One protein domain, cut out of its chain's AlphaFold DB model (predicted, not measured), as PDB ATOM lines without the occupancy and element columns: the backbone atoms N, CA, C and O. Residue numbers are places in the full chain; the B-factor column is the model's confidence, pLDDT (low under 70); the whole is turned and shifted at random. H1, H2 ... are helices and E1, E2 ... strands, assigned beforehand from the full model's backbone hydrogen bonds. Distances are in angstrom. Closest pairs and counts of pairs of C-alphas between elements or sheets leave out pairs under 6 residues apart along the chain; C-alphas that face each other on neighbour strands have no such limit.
ATOM      1  N   PRO A   2     -44.477 -41.014 -23.646       53.31
ATOM      2  CA  PRO A   2     -43.407 -41.956 -23.937       53.31
ATOM      3  C   PRO A   2     -43.402 -42.216 -25.444       53.31
ATOM      4  O   PRO A   2     -44.455 -42.396 -26.066       53.31
ATOM      5  N   VAL A   3     -42.221 -42.108 -26.035       60.81
ATOM      6  CA  VAL A   3     -42.012 -42.240 -27.472       60.81
ATOM      7  C   VAL A   3     -41.296 -43.563 -27.679       60.81
ATOM      8  O   VAL A   3     -40.327 -43.849 -26.980       60.81
ATOM      9  N   THR A   4     -41.779 -44.395 -28.596       71.69
ATOM     10  CA  THR A   4     -41.059 -45.617 -28.963       71.69
ATOM     11  C   THR A   4     -39.714 -45.253 -29.606       71.69
ATOM     12  O   THR A   4     -39.572 -44.131 -30.108       71.69
ATOM     13  N   PRO A   5     -38.743 -46.184 -29.678       73.06
ATOM     14  CA  PRO A   5     -37.476 -45.958 -30.387       73.06
ATOM     15  C   PRO A   5     -37.657 -45.442 -31.825       73.06
ATOM     16  O   PRO A   5     -36.829 -44.699 -32.339       73.06
ATOM     17  N   ASN A   6     -38.801 -45.749 -32.441       82.31
ATOM     18  CA  ASN A   6     -39.159 -45.334 -33.797       82.31
ATOM     19  C   ASN A   6     -39.854 -43.959 -33.859       82.31
ATOM     20  O   ASN A   6     -40.448 -43.614 -34.879       82.31
ATOM     21  N   GLY A   7     -39.862 -43.188 -32.769       80.19
ATOM     22  CA  GLY A   7     -40.454 -41.850 -32.727       80.19
ATOM     23  C   GLY A   7     -41.987 -41.822 -32.678       80.19
ATOM     24  O   GLY A   7     -42.580 -40.764 -32.879       80.19
ATOM     25  N   ARG A   8     -42.653 -42.955 -32.414       77.75
ATOM     26  CA  ARG A   8     -44.122 -43.012 -32.324       77.75
ATOM     27  C   ARG A   8     -44.582 -42.761 -30.896       77.75
ATOM     28  O   ARG A   8     -43.996 -43.283 -29.953       77.75
ATOM     29  N   SER A   9     -45.663 -42.008 -30.733       76.50
ATOM     30  CA  SER A   9     -46.313 -41.852 -29.434       76.50
ATOM     31  C   SER A   9     -46.874 -43.186 -28.950       76.50
ATOM     32  O   SER A   9     -47.594 -43.855 -29.693       76.50
ATOM     33  N   PHE A  10     -46.594 -43.543 -27.701       75.19
ATOM     34  CA  PHE A  10     -47.149 -44.726 -27.060       75.19
ATOM     35  C   PHE A  10     -48.117 -44.320 -25.950       75.19
ATOM     36  O   PHE A  10     -47.813 -43.477 -25.103       75.19
ATOM     37  N   PHE A  11     -49.304 -44.916 -25.970       79.25
ATOM     38  CA  PHE A  11     -50.301 -44.775 -24.922       79.25
ATOM     39  C   PHE A  11     -50.433 -46.118 -24.215       79.25
ATOM     40  O   PHE A  11     -50.901 -47.077 -24.819       79.25
ATOM     41  N   TYR A  12     -49.997 -46.178 -22.955       73.56
ATOM     42  CA  TYR A  12     -50.033 -47.417 -22.177       73.56
ATOM     43  C   TYR A  12     -51.472 -47.829 -21.842       73.56
ATOM     44  O   TYR A  12     -51.862 -48.972 -22.049       73.56
ATOM     45  N   GLY A  13     -52.284 -46.879 -21.377       74.94
ATOM     46  CA  GLY A  13     -53.678 -47.129 -21.042       74.94
ATOM     47  C   GLY A  13     -54.325 -45.958 -20.313       74.94
ATOM     48  O   GLY A  13     -53.651 -45.051 -19.825       74.94
ATOM     49  N   ALA A  14     -55.654 -45.991 -20.240       78.12
ATOM     50  CA  ALA A  14     -56.433 -45.170 -19.321       78.12
ATOM     51  C   ALA A  14     -57.387 -46.071 -18.558       78.12
ATOM     52  O   ALA A  14     -58.131 -46.860 -19.145       78.12
ATOM     53  N   ILE A  15     -57.390 -45.898 -17.245       71.25
ATOM     54  CA  ILE A  15     -58.268 -46.632 -16.351       71.25
ATOM     55  C   ILE A  15     -59.465 -45.725 -16.061       71.25
ATOM     56  O   ILE A  15     -59.277 -44.573 -15.652       71.25
ATOM     57  N   PRO A  16     -60.706 -46.196 -16.267       66.62
ATOM     58  CA  PRO A  16     -61.877 -45.415 -15.917       66.62
ATOM     59  C   PRO A  16     -61.895 -45.161 -14.410       66.62
ATOM     60  O   PRO A  16     -61.725 -46.072 -13.595       66.62
ATOM     61  N   SER A  17     -62.128 -43.907 -14.034       62.00
ATOM     62  CA  SER A  17     -62.249 -43.542 -12.630       62.00
ATOM     63  C   SER A  17     -63.537 -44.090 -12.020       62.00
ATOM     64  O   SER A  17     -64.618 -43.796 -12.528       62.00
ATOM     65  N   GLY A  18     -63.414 -44.836 -10.921       61.50
ATOM     66  CA  GLY A  18     -64.521 -45.292 -10.076       61.50
ATOM     67  C   GLY A  18     -64.427 -44.716  -8.661       61.50
ATOM     68  O   GLY A  18     -63.387 -44.173  -8.288       61.50
ATOM     69  N   VAL A  19     -65.498 -44.865  -7.876       59.72
ATOM     70  CA  VAL A  19     -65.669 -44.254  -6.538       59.72
ATOM     71  C   VAL A  19     -64.493 -44.548  -5.588       59.72
ATOM     72  O   VAL A  19     -64.095 -43.667  -4.837       59.72
ATOM     73  N   ASN A  20     -63.851 -45.717  -5.717       55.06
ATOM     74  CA  ASN A  20     -62.734 -46.152  -4.863       55.06
ATOM     75  C   ASN A  20     -61.368 -46.209  -5.581       55.06
ATOM     76  O   ASN A  20     -60.405 -46.722  -5.027       55.06
ATOM     77  N   LYS A  21     -61.251 -45.691  -6.814       57.06
ATOM     78  CA  LYS A  21     -60.027 -45.800  -7.646       57.06
ATOM     79  C   LYS A  21     -59.145 -44.545  -7.610       57.06
ATOM     80  O   LYS A  21     -58.478 -44.205  -8.586       57.06
ATOM     81  N   HIS A  22     -59.214 -43.801  -6.512       55.75
ATOM     82  CA  HIS A  22     -58.490 -42.540  -6.314       55.75
ATOM     83  C   HIS A  22     -57.543 -42.571  -5.115       55.75
ATOM     84  O   HIS A  22     -56.931 -41.546  -4.812       55.75
ATOM     85  N   SER A  23     -57.414 -43.720  -4.444       57.34
ATOM     86  CA  SER A  23     -56.350 -43.925  -3.470       57.34
ATOM     87  C   SER A  23     -55.015 -44.065  -4.195       57.34
ATOM     88  O   SER A  23     -54.937 -44.544  -5.329       57.34
ATOM     89  N   GLY A  24     -53.944 -43.626  -3.544       52.50
ATOM     90  CA  GLY A  24     -52.616 -43.753  -4.125       52.50
ATOM     91  C   GLY A  24     -52.084 -45.153  -4.245       52.50
ATOM     92  O   GLY A  24     -51.321 -45.434  -5.160       52.50
ATOM     93  N   GLU A  25     -52.548 -46.018  -3.357       57.88
ATOM     94  CA  GLU A  25     -52.265 -47.445  -3.371       57.88
ATOM     95  C   GLU A  25     -52.682 -48.058  -4.712       57.88
ATOM     96  O   GLU A  25     -51.912 -48.797  -5.312       57.88
ATOM     97  N   TYR A  26     -53.841 -47.664  -5.255       60.12
ATOM     98  CA  TYR A  26     -54.331 -48.182  -6.536       60.12
ATOM     99  C   TYR A  26     -53.464 -47.744  -7.730       60.12
ATOM    100  O   TYR A  26     -53.285 -48.498  -8.682       60.12
ATOM    101  N   LEU A  27     -52.905 -46.529  -7.694       58.25
ATOM    102  CA  LEU A  27     -52.081 -45.999  -8.790       58.25
ATOM    103  C   LEU A  27     -50.688 -46.644  -8.858       58.25
ATOM    104  O   LEU A  27     -50.087 -46.669  -9.929       58.25
ATOM    105  N   CYS A  28     -50.180 -47.152  -7.734       56.41
ATOM    106  CA  CYS A  28     -48.827 -47.695  -7.625       56.41
ATOM    107  C   CYS A  28     -48.707 -49.124  -8.189       56.41
ATOM    108  O   CYS A  28     -47.661 -49.502  -8.708       56.41
ATOM    109  N   VAL A  29     -49.790 -49.905  -8.125       57.06
ATOM    110  CA  VAL A  29     -49.780 -51.346  -8.427       57.06
ATOM    111  C   VAL A  29     -49.706 -51.652  -9.930       57.06
ATOM    112  O   VAL A  29     -49.105 -52.650 -10.314       57.06
ATOM    113  N   GLU A  30     -50.281 -50.817 -10.803       57.12
ATOM    114  CA  GLU A  30     -50.478 -51.208 -12.212       57.12
ATOM    115  C   GLU A  30     -49.275 -50.958 -13.147       57.12
ATOM    116  O   GLU A  30     -49.120 -51.684 -14.126       57.12
ATOM    117  N   VAL A  31     -48.415 -49.962 -12.899       57.00
ATOM    118  CA  VAL A  31     -47.362 -49.582 -13.876       57.00
ATOM    119  C   VAL A  31     -46.034 -50.317 -13.641       57.00
ATOM    120  O   VAL A  31     -45.224 -50.447 -14.560       57.00
ATOM    121  N   GLY A  32     -45.835 -50.879 -12.447       58.16
ATOM    122  CA  GLY A  32     -44.585 -51.523 -12.053       58.16
ATOM    123  C   GLY A  32     -43.462 -50.492 -11.822       58.16
ATOM    124  O   GLY A  32     -43.158 -49.678 -12.702       58.16
ATOM    125  N   PRO A  33     -42.807 -50.499 -10.654       58.56
ATOM    126  CA  PRO A  33     -41.816 -49.480 -10.304       58.56
ATOM    127  C   PRO A  33     -40.557 -49.520 -11.170       58.56
ATOM    128  O   PRO A  33     -39.979 -48.480 -11.465       58.56
ATOM    129  N   GLU A  34     -40.175 -50.700 -11.656       63.78
ATOM    130  CA  GLU A  34     -38.936 -50.903 -12.417       63.78
ATOM    131  C   GLU A  34     -38.955 -50.279 -13.820       63.78
ATOM    132  O   GLU A  34     -37.930 -50.202 -14.490       63.78
ATOM    133  N   LYS A  35     -40.124 -49.823 -14.284       66.00
ATOM    134  CA  LYS A  35     -40.313 -49.244 -15.624       66.00
ATOM    135  C   LYS A  35     -40.654 -47.754 -15.587       66.00
ATOM    136  O   LYS A  35     -40.950 -47.171 -16.632       66.00
ATOM    137  N   THR A  36     -40.626 -47.132 -14.406       70.25
ATOM    138  CA  THR A  36     -41.084 -45.753 -14.205       70.25
ATOM    139  C   THR A  36     -39.978 -44.882 -13.623       70.25
ATOM    140  O   THR A  36     -39.666 -44.972 -12.445       70.25
ATOM    141  N   ASN A  37     -39.437 -43.963 -14.427       77.62
ATOM    142  CA  ASN A  37     -38.412 -43.022 -13.952       77.62
ATOM    143  C   ASN A  37     -39.019 -41.774 -13.304       77.62
ATOM    144  O   ASN A  37     -38.440 -41.207 -12.383       77.62
ATOM    145  N   ALA A  38     -40.171 -41.314 -13.797       81.88
ATOM    146  CA  ALA A  38     -40.817 -40.117 -13.282       81.88
ATOM    147  C   ALA A  38     -42.337 -40.160 -13.449       81.88
ATOM    148  O   ALA A  38     -42.852 -40.686 -14.437       81.88
ATOM    149  N   ILE A  39     -43.048 -39.531 -12.515       81.56
ATOM    150  CA  ILE A  39     -44.500 -39.359 -12.545       81.56
ATOM    151  C   ILE A  39     -44.807 -37.862 -12.615       81.56
ATOM    152  O   ILE A  39     -44.346 -37.080 -11.784       81.56
ATOM    153  N   SER A  40     -45.605 -37.475 -13.614       85.38
ATOM    154  CA  SER A  40     -46.102 -36.106 -13.786       85.38
ATOM    155  C   SER A  40     -47.589 -36.032 -13.463       85.38
ATOM    156  O   SER A  40     -48.396 -36.616 -14.190       85.38
ATOM    157  N   THR A  41     -47.974 -35.288 -12.425       85.00
ATOM    158  CA  THR A  41     -49.377 -35.188 -11.981       85.00
ATOM    159  C   THR A  41     -49.810 -33.756 -11.687       85.00
ATOM    160  O   THR A  41     -48.989 -32.843 -11.593       85.00
ATOM    161  N   ASP A  42     -51.117 -33.549 -11.523       85.00
ATOM    162  CA  ASP A  42     -51.627 -32.322 -10.909       85.00
ATOM    163  C   ASP A  42     -51.306 -32.257  -9.399       85.00
ATOM    164  O   ASP A  42     -50.724 -33.182  -8.821       85.00
ATOM    165  N   THR A  43     -51.664 -31.135  -8.771       83.19
ATOM    166  CA  THR A  43     -51.427 -30.860  -7.345       83.19
ATOM    167  C   THR A  43     -52.653 -31.131  -6.471       83.19
ATOM    168  O   THR A  43     -52.769 -30.569  -5.381       83.19
ATOM    169  N   ALA A  44     -53.602 -31.960  -6.916       83.12
ATOM    170  CA  ALA A  44     -54.759 -32.298  -6.098       83.12
ATOM    171  C   ALA A  44     -54.324 -33.046  -4.825       83.12
ATOM    172  O   ALA A  44     -53.465 -33.926  -4.863       83.12
ATOM    173  N   LEU A  45     -54.956 -32.747  -3.684       78.75
ATOM    174  CA  LEU A  45     -54.559 -33.296  -2.378       78.75
ATOM    175  C   LEU A  45     -54.492 -34.833  -2.352       78.75
ATOM    176  O   LEU A  45     -53.569 -35.399  -1.771       78.75
ATOM    177  N   ASN A  46     -55.437 -35.515  -3.003       76.31
ATOM    178  CA  ASN A  46     -55.459 -36.981  -3.062       76.31
ATOM    179  C   ASN A  46     -54.306 -37.545  -3.901       76.31
ATOM    180  O   ASN A  46     -53.728 -38.568  -3.544       76.31
ATOM    181  N   ILE A  47     -53.928 -36.844  -4.970       79.56
ATOM    182  CA  ILE A  47     -52.786 -37.193  -5.818       79.56
ATOM    183  C   ILE A  47     -51.474 -36.962  -5.062       79.56
ATOM    184  O   ILE A  47     -50.591 -37.811  -5.092       79.56
ATOM    185  N   LEU A  48     -51.370 -35.884  -4.282       82.62
ATOM    186  CA  LEU A  48     -50.208 -35.649  -3.419       82.62
ATOM    187  C   LEU A  48     -50.060 -36.725  -2.334       82.62
ATOM    188  O   LEU A  48     -48.949 -37.192  -2.083       82.62
ATOM    189  N   LYS A  49     -51.163 -37.154  -1.706       80.81
ATOM    190  CA  LYS A  49     -51.152 -38.289  -0.763       80.81
ATOM    191  C   LYS A  49     -50.684 -39.568  -1.448       80.81
ATOM    192  O   LYS A  49     -49.854 -40.284  -0.898       80.81
ATOM    193  N   ALA A  50     -51.173 -39.816  -2.659       77.56
ATOM    194  CA  ALA A  50     -50.800 -40.988  -3.427       77.56
ATOM    195  C   ALA A  50     -49.314 -41.052  -3.747       77.56
ATOM    196  O   ALA A  50     -48.642 -42.052  -3.517       77.56
ATOM    197  N   ILE A  51     -48.806 -39.927  -4.215       78.69
ATOM    198  CA  ILE A  51     -47.408 -39.723  -4.527       78.69
ATOM    199  C   ILE A  51     -46.510 -39.968  -3.315       78.69
ATOM    200  O   ILE A  51     -45.443 -40.559  -3.459       78.69
ATOM    201  N   ARG A  52     -46.922 -39.540  -2.115       82.56
ATOM    202  CA  ARG A  52     -46.148 -39.801  -0.893       82.56
ATOM    203  C   ARG A  52     -45.984 -41.299  -0.641       82.56
ATOM    204  O   ARG A  52     -44.876 -41.717  -0.334       82.56
ATOM    205  N   LEU A  53     -47.041 -42.090  -0.827       80.19
ATOM    206  CA  LEU A  53     -46.977 -43.550  -0.694       80.19
ATOM    207  C   LEU A  53     -46.054 -44.170  -1.751       80.19
ATOM    208  O   LEU A  53     -45.205 -44.991  -1.413       80.19
ATOM    209  N   VAL A  54     -46.145 -43.695  -2.998       77.19
ATOM    210  CA  VAL A  54     -45.268 -44.135  -4.093       77.19
ATOM    211  C   VAL A  54     -43.799 -43.862  -3.770       77.19
ATOM    212  O   VAL A  54     -42.971 -44.740  -3.968       77.19
ATOM    213  N   ARG A  55     -43.451 -42.686  -3.225       79.31
ATOM    214  CA  ARG A  55     -42.057 -42.373  -2.847       79.31
ATOM    215  C   ARG A  55     -41.518 -43.270  -1.745       79.31
ATOM    216  O   ARG A  55     -40.326 -43.547  -1.741       79.31
ATOM    217  N   ILE A  56     -42.370 -43.656  -0.792       83.12
ATOM    218  CA  ILE A  56     -41.975 -44.541   0.309       83.12
ATOM    219  C   ILE A  56     -41.633 -45.926  -0.248       83.12
ATOM    220  O   ILE A  56     -40.623 -46.502   0.137       83.12
ATOM    221  N   GLN A  57     -42.446 -46.439  -1.175       78.75
ATOM    222  CA  GLN A  57     -42.237 -47.759  -1.776       78.75
ATOM    223  C   GLN A  57     -41.155 -47.751  -2.870       78.75
ATOM    224  O   GLN A  57     -40.465 -48.749  -3.068       78.75
ATOM    225  N   HIS A  58     -40.989 -46.628  -3.572       78.06
ATOM    226  CA  HIS A  58     -40.144 -46.490  -4.757       78.06
ATOM    227  C   HIS A  58     -39.393 -45.152  -4.739       78.06
ATOM    228  O   HIS A  58     -39.748 -44.192  -5.426       78.06
ATOM    229  N   SER A  59     -38.320 -45.093  -3.950       79.75
ATOM    230  CA  SER A  59     -37.523 -43.876  -3.725       79.75
ATOM    231  C   SER A  59     -36.838 -43.321  -4.981       79.75
ATOM    232  O   SER A  59     -36.525 -42.133  -5.028       79.75
ATOM    233  N   LEU A  60     -36.636 -44.160  -6.004       80.44
ATOM    234  CA  LEU A  60     -35.994 -43.796  -7.271       80.44
ATOM    235  C   LEU A  60     -36.938 -43.106  -8.271       80.44
ATOM    236  O   LEU A  60     -36.481 -42.597  -9.292       80.44
ATOM    237  N   VAL A  61     -38.247 -43.076  -7.998       79.12
ATOM    238  CA  VAL A  61     -39.231 -42.455  -8.890       79.12
ATOM    239  C   VAL A  61     -39.273 -40.944  -8.658       79.12
ATOM    240  O   VAL A  61     -39.652 -40.468  -7.585       79.12
ATOM    241  N   TYR A  62     -38.940 -40.169  -9.691       81.94
ATOM    242  CA  TYR A  62     -39.005 -38.709  -9.639       81.94
ATOM    243  C   TYR A  62     -40.434 -38.191  -9.773       81.94
ATOM    244  O   TYR A  62     -41.273 -38.742 -10.484       81.94
ATOM    245  N   LEU A  63     -40.709 -37.065  -9.126       79.62
ATOM    246  CA  LEU A  63     -42.015 -36.422  -9.172       79.62
ATOM    247  C   LEU A  63     -41.898 -35.070  -9.826       79.62
ATOM    248  O   LEU A  63     -41.094 -34.237  -9.411       79.62
ATOM    249  N   ILE A  64     -42.724 -34.863 -10.839       85.69
ATOM    250  CA  ILE A  64     -42.715 -33.658 -11.648       85.69
ATOM    251  C   ILE A  64     -44.122 -33.064 -11.610       85.69
ATOM    252  O   ILE A  64     -45.122 -33.765 -11.757       85.69
ATOM    253  N   GLY A  65     -44.224 -31.757 -11.385       82.12
ATOM    254  CA  GLY A  65     -45.505 -31.066 -11.500       82.12
ATOM    255  C   GLY A  65     -45.979 -31.040 -12.953       82.12
ATOM    256  O   GLY A  65     -45.193 -30.837 -13.877       82.12
ATOM    257  N   CYS A  66     -47.279 -31.215 -13.179       87.44
ATOM    258  CA  CYS A  66     -47.849 -31.048 -14.509       87.44
ATOM    259  C   CYS A  66     -47.847 -29.560 -14.900       87.44
ATOM    260  O   CYS A  66     -48.703 -28.795 -14.450       87.44
ATOM    261  N   ASN A  67     -46.933 -29.162 -15.791       86.25
ATOM    262  CA  ASN A  67     -46.861 -27.792 -16.318       86.25
ATOM    263  C   ASN A  67     -48.199 -27.337 -16.911       86.25
ATOM    264  O   ASN A  67     -48.622 -26.210 -16.687       86.25
ATOM    265  N   SER A  68     -48.914 -28.220 -17.619       85.38
ATOM    266  CA  SER A  68     -50.233 -27.891 -18.172       85.38
ATOM    267  C   SER A  68     -51.240 -27.529 -17.079       85.38
ATOM    268  O   SER A  68     -52.035 -26.614 -17.264       85.38
ATOM    269  N   HIS A  69     -51.190 -28.209 -15.930       83.81
ATOM    270  CA  HIS A  69     -52.027 -27.865 -14.783       83.81
ATOM    271  C   HIS A  69     -51.607 -26.530 -14.158       83.81
ATOM    272  O   HIS A  69     -52.460 -25.715 -13.827       83.81
ATOM    273  N   GLN A  70     -50.305 -26.263 -14.051       85.81
ATOM    274  CA  GLN A  70     -49.801 -24.986 -13.540       85.81
ATOM    275  C   GLN A  70     -50.194 -23.809 -14.442       85.81
ATOM    276  O   GLN A  70     -50.676 -22.795 -13.945       85.81
ATOM    277  N   PHE A  71     -50.084 -23.961 -15.765       89.19
ATOM    278  CA  PHE A  71     -50.594 -22.976 -16.720       89.19
ATOM    279  C   PHE A  71     -52.113 -22.813 -16.609       89.19
ATOM    280  O   PHE A  71     -52.617 -21.694 -16.699       89.19
ATOM    281  N   ASP A  72     -52.842 -23.913 -16.390       89.06
ATOM    282  CA  ASP A  72     -54.287 -23.891 -16.158       89.06
ATOM    283  C   ASP A  72     -54.655 -22.995 -14.967       89.06
ATOM    284  O   ASP A  72     -55.527 -22.127 -15.093       89.06
ATOM    285  N   LEU A  73     -53.953 -23.165 -13.847       88.25
ATOM    286  CA  LEU A  73     -54.116 -22.355 -12.642       88.25
ATOM    287  C   LEU A  73     -53.719 -20.891 -12.874       88.25
ATOM    288  O   LEU A  73     -54.507 -20.001 -12.566       88.25
ATOM    289  N   LEU A  74     -52.573 -20.643 -13.512       91.62
ATOM    290  CA  LEU A  74     -52.092 -19.292 -13.802       91.62
ATOM    291  C   LEU A  74     -53.105 -18.489 -14.626       91.62
ATOM    292  O   LEU A  74     -53.473 -17.376 -14.263       91.62
ATOM    293  N   ILE A  75     -53.610 -19.066 -15.716       91.62
ATOM    294  CA  ILE A  75     -54.608 -18.399 -16.562       91.62
ATOM    295  C   ILE A  75     -55.915 -18.193 -15.794       91.62
ATOM    296  O   ILE A  75     -56.539 -17.146 -15.927       91.62
ATOM    297  N   LYS A  76     -56.330 -19.152 -14.955       88.62
ATOM    298  CA  LYS A  76     -57.478 -18.979 -14.045       88.62
ATOM    299  C   LYS A  76     -57.329 -17.724 -13.195       88.62
ATOM    300  O   LYS A  76     -58.304 -16.997 -13.050       88.62
ATOM    301  N   ASP A  77     -56.149 -17.505 -12.638       92.44
ATOM    302  CA  ASP A  77     -55.903 -16.392 -11.731       92.44
ATOM    303  C   ASP A  77     -55.779 -15.063 -12.482       92.44
ATOM    304  O   ASP A  77     -56.369 -14.075 -12.051       92.44
ATOM    305  N   ILE A  78     -55.169 -15.052 -13.673       91.94
ATOM    306  CA  ILE A  78     -55.182 -13.883 -14.570       91.94
ATOM    307  C   ILE A  78     -56.624 -13.476 -14.912       91.94
ATOM    308  O   ILE A  78     -56.981 -12.303 -14.832       91.94
ATOM    309  N   LEU A  79     -57.491 -14.435 -15.247       89.31
ATOM    310  CA  LEU A  79     -58.889 -14.153 -15.599       89.31
ATOM    311  C   LEU A  79     -59.735 -13.658 -14.409       89.31
ATOM    312  O   LEU A  79     -60.823 -13.124 -14.625       89.31
TER     313      LEU A  79
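Overview. This is residues 2 to 79 of the 221 residues of an uncharacterized protein of Piedraia hortae CBS 480.64 (UniProt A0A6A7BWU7). What shape does the printed part have? A long loop, residues 2 to 23, leads into a small body in which H2 lies over one face of a two-stranded ribbon, E1 and E2, and H1 packs on H2. Beyond E2, H3 forms an arm, whose residues 71 to 78 stick out with Leu 79. What makes it up? Its 78 residues hold three named helices and two named strands, in the order H1 E1 H2 E2 H3, a mixed class with a parallel sheet; the whole is loose, with a radius of gyration of the C-alphas of 14.4 A, spanning 41 by 34 by 26 A.

Arrangement. What does the first helix touch? H1, residues 24 to 29, touches H2, residues 45 to 57, the same way at a steep tilt of 45 degrees; their closest C-alphas, of Gly 24 and Ala 50, are 3.4 A apart. How do the strands pair? E1, residues 38 to 41, and E2, residues 62 to 65, are parallel at 26 degrees, with N 39 and O 62 within hydrogen-bond range at 2.8 A. E1, H2 and E2 form a strand-helix-strand unit, parallel neighbour strands with a helix between them along the chain, and its crossover is right-handed. What of H3, residues 67 to 78, and the helix backbones? H3 touches no helix. Each O i to N i+4 pair is within range in H2 and H3, but 1 of 2 in H1.

Along the chain. Where does H1 begin? C-alpha 24 is at (-52.616, -43.753, -4.125). How long are the elements? H1 measures 9.2 A, E1 10.0 A, H2 19.0 A, E2 10.2 A and H3 16.3 A, ending with C-alpha 78 at (-55.182, -13.883, -14.570).

Size, cuts and confidence. How large is it? The C-alphas farthest apart, of Glu 34 and Leu 79, are 41.9 A apart. Is it unbroken and confident? The printed part has no cut, and no link between named elements is long. The pLDDT is under 70 at residues 2 to 3 and 16 to 35.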